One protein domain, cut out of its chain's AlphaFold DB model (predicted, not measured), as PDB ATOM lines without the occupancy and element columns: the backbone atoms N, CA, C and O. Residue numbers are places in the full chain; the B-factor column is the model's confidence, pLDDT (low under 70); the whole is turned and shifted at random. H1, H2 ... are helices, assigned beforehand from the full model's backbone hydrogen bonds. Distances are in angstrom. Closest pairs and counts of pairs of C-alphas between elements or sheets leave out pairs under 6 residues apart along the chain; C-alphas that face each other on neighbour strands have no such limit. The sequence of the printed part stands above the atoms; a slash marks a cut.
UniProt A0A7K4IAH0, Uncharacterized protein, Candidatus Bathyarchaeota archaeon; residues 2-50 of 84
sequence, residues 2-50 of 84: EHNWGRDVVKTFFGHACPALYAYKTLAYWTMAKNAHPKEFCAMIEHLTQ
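This is residues 2 to 50 of the 84 residues of an uncharacterized protein of Candidatus Bathyarchaeota archaeon (UniProt A0A7K4IAH0). What shape is this? Helices H2 and H3 lie side by side, running the same way, and residues 24 to 38 fold back from the end of H2 to the start of H3; little H1 sits near H2's start. What is it made of? The printed part has 49 residues with three named helices, H1, H2, H3 in order, and no named strand: all helix. It is elongated, 31 by 18 by 17 A, and only just compact, close to loose, with a radius of gyration of the C-alphas of 11.1 A.

Where does H1 lie? H1, residues 2 to 5, begins at C-alpha 2 (209.961, 139.284, 186.194) and measures 5.5 A from first to last C-alpha. What follows? H2, residues 7 to 23, measures 24.7 A; H3, residues 39 to 48, measures 14.5 A and ends at C-alpha 48 (201.717, 135.136, 174.463).

Does H1 touch the others? It is close but not clearly touching: its closest C-alphas are Glu 2 to Val 10 of H2, 6.9 A, and Glu 2 to Phe 41 of H3, 7.8 A. How do H2 and H3 stand? They touch, closest at the C-alphas of Phe 14 and Leu 48, 6.5 A, at a shallow tilt of 22 degrees. What of the backbones? Each O i to N i+4 pair is within hydrogen-bond range in H3, and 12 of 13 in H2; H1 is too short for one.

Is there a cut? The printed part has no cut; H1 to H2 is a tight link, H2 to H3 a long one. Is confidence low anywhere? No printed residue is under 70.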
ATOM      1  N   GLU A   2     208.581 139.351 186.719       85.81
ATOM      2  CA  GLU A   2     209.961 139.284 186.194       85.81
ATOM      3  C   GLU A   2     211.038 139.379 187.282       85.81
ATOM      4  O   GLU A   2     211.929 138.546 187.316       85.81
ATOM      5  N   HIS A   3     210.921 140.342 188.204       86.94
ATOM      6  CA  HIS A   3     211.889 140.533 189.290       86.94
ATOM      7  C   HIS A   3     212.068 139.291 190.179       86.94
ATOM      8  O   HIS A   3     213.157 139.048 190.681       86.94
ATOM      9  N   ASN A   4     211.014 138.487 190.348       87.69
ATOM     10  CA  ASN A   4     211.026 137.366 191.285       87.69
ATOM     11  C   ASN A   4     211.460 136.059 190.612       87.69
ATOM     12  O   ASN A   4     212.045 135.209 191.269       87.69
ATOM     13  N   TRP A   5     211.094 135.852 189.343       89.94
ATOM     14  CA  TRP A   5     211.280 134.567 188.648       89.94
ATOM     15  C   TRP A   5     212.308 134.639 187.514       89.94
ATOM     16  O   TRP A   5     212.780 133.608 187.047       89.94
ATOM     17  N   GLY A   6     212.659 135.841 187.062       92.00
ATOM     18  CA  GLY A   6     213.456 136.052 185.862       92.00
ATOM     19  C   GLY A   6     212.623 135.974 184.579       92.00
ATOM     20  O   GLY A   6     211.600 135.293 184.489       92.00
ATOM     21  N   ARG A   7     213.072 136.701 183.555       91.69
ATOM     22  CA  ARG A   7     212.381 136.828 182.263       91.69
ATOM     23  C   ARG A   7     212.196 135.493 181.546       91.69
ATOM     24  O   ARG A   7     211.098 135.214 181.069       91.69
ATOM     25  N   ASP A   8     213.246 134.679 181.478       94.25
ATOM     26  CA  ASP A   8     213.236 133.437 180.697       94.25
ATOM     27  C   ASP A   8     212.321 132.376 181.303       94.25
ATOM     28  O   ASP A   8     211.583 131.710 180.580       94.25
ATOM     29  N   VAL A   9     212.288 132.274 182.634       95.50
ATOM     30  CA  VAL A   9     211.369 131.371 183.340       95.50
ATOM     31  C   VAL A   9     209.925 131.766 183.061       95.50
ATOM     32  O   VAL A   9     209.104 130.912 182.729       95.50
ATOM     33  N   VAL A  10     209.611 133.063 183.128       94.12
ATOM     34  CA  VAL A  10     208.264 133.550 182.817       94.12
ATOM     35  C   VAL A  10     207.911 133.276 181.354       94.12
ATOM     36  O   VAL A  10     206.822 132.777 181.072       94.12
ATOM     37  N   LYS A  11     208.822 133.547 180.415       93.62
ATOM     38  CA  LYS A  11     208.611 133.268 178.989       93.62
ATOM     39  C   LYS A  11     208.293 131.792 178.749       93.62
ATOM     40  O   LYS A  11     207.320 131.488 178.061       93.62
ATOM     41  N   THR A  12     209.073 130.893 179.345       95.31
ATOM     42  CA  THR A  12     208.861 129.443 179.268       95.31
ATOM     43  C   THR A  12     207.517 129.052 179.880       95.31
ATOM     44  O   THR A  12     206.737 128.346 179.242       95.31
ATOM     45  N   PHE A  13     207.185 129.576 181.064       94.31
ATOM     46  CA  PHE A  13     205.900 129.324 181.717       94.31
ATOM     47  C   PHE A  13     204.717 129.712 180.821       94.31
ATOM     48  O   PHE A  13     203.870 128.867 180.546       94.31
ATOM     49  N   PHE A  14     204.665 130.948 180.314       93.19
ATOM     50  CA  PHE A  14     203.562 131.387 179.447       93.19
ATOM     51  C   PHE A  14     203.559 130.664 178.094       93.19
ATOM     52  O   PHE A  14     202.486 130.392 177.555       93.19
ATOM     53  N   GLY A  15     204.734 130.301 177.569       92.00
ATOM     54  CA  GLY A  15     204.871 129.507 176.348       92.00
ATOM     55  C   GLY A  15     204.240 128.115 176.449       92.00
ATOM     56  O   GLY A  15     203.667 127.646 175.469       92.00
ATOM     57  N   HIS A  16     204.278 127.482 177.625       93.69
ATOM     58  CA  HIS A  16     203.664 126.168 177.857       93.69
ATOM     59  C   HIS A  16     202.240 126.250 178.423       93.69
ATOM     60  O   HIS A  16     201.351 125.522 177.977       93.69
ATOM     61  N   ALA A  17     202.003 127.141 179.387       92.00
ATOM     62  CA  ALA A  17     200.732 127.237 180.095       92.00
ATOM     63  C   ALA A  17     199.604 127.736 179.185       92.00
ATOM     64  O   ALA A  17     198.518 127.160 179.201       92.00
ATOM     65  N   CYS A  18     199.844 128.764 178.359       88.81
ATOM     66  CA  CYS A  18     198.796 129.329 177.501       88.81
ATOM     67  C   CYS A  18     198.211 128.294 176.515       88.81
ATOM     68  O   CYS A  18     196.984 128.160 176.478       88.81
ATOM     69  N   PRO A  19     199.019 127.527 175.747       88.81
ATOM     70  CA  PRO A  19     198.490 126.468 174.885       88.81
ATOM     71  C   PRO A  19     197.768 125.355 175.654       88.81
ATOM     72  O   PRO A  19     196.702 124.915 175.224       88.81
ATOM     73  N   ALA A  20     198.308 124.924 176.800       91.69
ATOM     74  CA  ALA A  20     197.704 123.864 177.606       91.69
ATOM     75  C   ALA A  20     196.329 124.279 178.154       91.69
ATOM     76  O   ALA A  20     195.345 123.565 177.980       91.69
ATOM     77  N   LEU A  21     196.229 125.475 178.741       90.62
ATOM     78  CA  LEU A  21     194.970 126.022 179.257       90.62
ATOM     79  C   LEU A  21     193.915 126.176 178.159       90.62
ATOM     80  O   LEU A  21     192.732 125.916 178.394       90.62
ATOM     81  N   TYR A  22     194.343 126.540 176.947       84.88
ATOM     82  CA  TYR A  22     193.460 126.581 175.788       84.88
ATOM     83  C   TYR A  22     192.933 125.189 175.417       84.88
ATOM     84  O   TYR A  22     191.727 125.028 175.224       84.88
ATOM     85  N   ALA A  23     193.808 124.180 175.366       88.69
ATOM     86  CA  ALA A  23     193.414 122.798 175.095       88.69
ATOM     87  C   ALA A  23     192.425 122.265 176.148       88.69
ATOM     88  O   ALA A  23     191.448 121.601 175.800       88.69
ATOM     89  N   TYR A  24     192.615 122.636 177.415       94.25
ATOM     90  CA  TYR A  24     191.723 122.276 178.519       94.25
ATOM     91  C   TYR A  24     190.466 123.144 178.636       94.25
ATOM     92  O   TYR A  24     189.701 122.967 179.582       94.25
ATOM     93  N   LYS A  25     190.237 124.092 177.715       88.06
ATOM     94  CA  LYS A  25     189.092 125.024 177.749       88.06
ATOM     95  C   LYS A  25     188.918 125.709 179.114       88.06
ATOM     96  O   LYS A  25     187.799 125.950 179.559       88.06
ATOM     97  N   THR A  26     190.028 126.010 179.781       88.12
ATOM     98  CA  THR A  26     190.046 126.567 181.137       88.12
ATOM     99  C   THR A  26     190.434 128.041 181.102       88.12
ATOM    100  O   THR A  26     191.262 128.463 180.292       88.12
ATOM    101  N   LEU A  27     189.830 128.836 181.988       87.88
ATOM    102  CA  LEU A  27     190.169 130.244 182.158       87.88
ATOM    103  C   LEU A  27     191.285 130.401 183.195       87.88
ATOM    104  O   LEU A  27     191.189 129.878 184.301       87.88
ATOM    105  N   ALA A  28     192.301 131.187 182.854       91.75
ATOM    106  CA  ALA A  28     193.297 131.676 183.796       91.75
ATOM    107  C   ALA A  28     193.514 133.173 183.574       91.75
ATOM    108  O   ALA A  28     193.413 133.664 182.445       91.75
ATOM    109  N   TYR A  29     193.811 133.891 184.652       92.44
ATOM    110  CA  TYR A  29     194.121 135.312 184.617       92.44
ATOM    111  C   TYR A  29     195.337 135.607 185.487       92.44
ATOM    112  O   TYR A  29     195.599 134.929 186.480       92.44
ATOM    113  N   TRP A  30     196.066 136.652 185.110       91.62
ATOM    114  CA  TRP A  30     197.227 137.139 185.842       91.62
ATOM    115  C   TRP A  30     197.156 138.654 185.923       91.62
ATOM    116  O   TRP A  30     196.838 139.322 184.940       91.62
ATOM    117  N   THR A  31     197.476 139.199 187.090       91.44
ATOM    118  CA  THR A  31     197.597 140.642 187.296       91.44
ATOM    119  C   THR A  31     199.058 141.056 187.199       91.44
ATOM    120  O   THR A  31     199.929 140.423 187.799       91.44
ATOM    121  N   MET A  32     199.326 142.144 186.486       89.38
ATOM    122  CA  MET A  32     200.666 142.702 186.337       89.38
ATOM    123  C   MET A  32     200.609 144.220 186.488       89.38
ATOM    124  O   MET A  32     199.768 144.878 185.882       89.38
ATOM    125  N   ALA A  33     201.515 144.782 187.287       88.62
ATOM    126  CA  ALA A  33     201.651 146.227 187.398       88.62
ATOM    127  C   ALA A  33     202.334 146.785 186.138       88.62
ATOM    128  O   ALA A  33     203.488 146.459 185.858       88.62
ATOM    129  N   LYS A  34     201.626 147.649 185.398       78.38
ATOM    130  CA  LYS A  34     202.035 148.176 184.080       78.38
ATOM    131  C   LYS A  34     203.407 148.863 184.074       78.38
ATOM    132  O   LYS A  34     204.145 148.734 183.106       78.38
ATOM    133  N   ASN A  35     203.756 149.552 185.163       84.62
ATOM    134  CA  ASN A  35     204.984 150.352 185.274       84.62
ATOM    135  C   ASN A  35     206.086 149.684 186.115       84.62
ATOM    136  O   ASN A  35     207.106 150.307 186.383       84.62
ATOM    137  N   ALA A  36     205.883 148.440 186.559       88.38
ATOM    138  CA  ALA A  36     206.861 147.716 187.377       88.38
ATOM    139  C   ALA A  36     207.816 146.837 186.546       88.38
ATOM    140  O   ALA A  36     208.681 146.168 187.108       88.38
ATOM    141  N   HIS A  37     207.635 146.804 185.224       89.38
ATOM    142  CA  HIS A  37     208.356 145.936 184.298       89.38
ATOM    143  C   HIS A  37     208.826 146.722 183.060       89.38
ATOM    144  O   HIS A  37     208.145 147.667 182.653       89.38
ATOM    145  N   PRO A  38     209.956 146.346 182.429       91.75
ATOM    146  CA  PRO A  38     210.380 146.894 181.146       91.75
ATOM    147  C   PRO A  38     209.313 146.674 180.071       91.75
ATOM    148  O   PRO A  38     208.631 145.643 180.047       91.75
ATOM    149  N   LYS A  39     209.196 147.620 179.137       91.38
ATOM    150  CA  LYS A  39     208.166 147.591 178.085       91.38
ATOM    151  C   LYS A  39     208.238 146.320 177.240       91.38
ATOM    152  O   LYS A  39     207.206 145.767 176.871       91.38
ATOM    153  N   GLU A  40     209.442 145.822 176.991       91.75
ATOM    154  CA  GLU A  40     209.702 144.607 176.221       91.75
ATOM    155  C   GLU A  40     209.176 143.361 176.942       91.75
ATOM    156  O   GLU A  40     208.717 142.419 176.298       91.75
ATOM    157  N   PHE A  41     209.227 143.340 178.280       92.31
ATOM    158  CA  PHE A  41     208.650 142.249 179.067       92.31
ATOM    159  C   PHE A  41     207.125 142.265 178.974       92.31
ATOM    160  O   PHE A  41     206.518 141.237 178.678       92.31
ATOM    161  N   CYS A  42     206.509 143.437 179.152       92.44
ATOM    162  CA  CYS A  42     205.062 143.591 179.006       92.44
ATOM    163  C   CYS A  42     204.597 143.159 177.609       92.44
ATOM    164  O   CYS A  42     203.704 142.320 177.499       92.44
ATOM    165  N   ALA A  43     205.268 143.627 176.551       91.81
ATOM    166  CA  ALA A  43     204.965 143.257 175.170       91.81
ATOM    167  C   ALA A  43     205.083 141.741 174.915       91.81
ATOM    168  O   ALA A  43     204.262 141.165 174.200       91.81
ATOM    169  N   MET A  44     206.064 141.066 175.527       93.94
ATOM    170  CA  MET A  44     206.205 139.607 175.448       93.94
ATOM    171  C   MET A  44     204.995 138.880 176.056       93.94
ATOM    172  O   MET A  44     204.461 137.956 175.440       93.94
ATOM    173  N   ILE A  45     204.539 139.292 177.242       92.88
ATOM    174  CA  ILE A  45     203.355 138.703 177.889       92.88
ATOM    175  C   ILE A  45     202.092 138.989 177.070       92.88
ATOM    176  O   ILE A  45     201.292 138.081 176.828       92.88
ATOM    177  N   GLU A  46     201.925 140.220 176.586       91.81
ATOM    178  CA  GLU A  46     200.813 140.600 175.708       91.81
ATOM    179  C   GLU A  46     200.786 139.767 174.421       91.81
ATOM    180  O   GLU A  46     199.712 139.405 173.940       91.81
ATOM    181  N   HIS A  47     201.948 139.417 173.865       90.81
ATOM    182  CA  HIS A  47     202.040 138.556 172.690       90.81
ATOM    183  C   HIS A  47     201.554 137.128 172.984       90.81
ATOM    184  O   HIS A  47     200.719 136.610 172.237       90.81
ATOM    185  N   LEU A  48     202.017 136.526 174.086       91.12
ATOM    186  CA  LEU A  48     201.717 135.136 174.463       91.12
ATOM    187  C   LEU A  48     200.282 134.928 174.972       91.12
ATOM    188  O   LEU A  48     199.709 133.851 174.811       91.12
ATOM    189  N   THR A  49     199.692 135.941 175.603       91.56
ATOM    190  CA  THR A  49     198.346 135.855 176.189       91.56
ATOM    191  C   THR A  49     197.249 136.079 175.151       91.56
ATOM    192  O   THR A  49     197.437 136.740 174.131       91.56
ATOM    193  N   GLN A  50     196.062 135.515 175.379       88.62
ATOM    194  CA  GLN A  50     194.950 135.641 174.430       88.62
ATOM    195  C   GLN A  50     194.140 136.927 174.611       88.62
ATOM    196  O   GLN A  50     193.597 137.449 173.636       88.62
TER     197      GLN A  50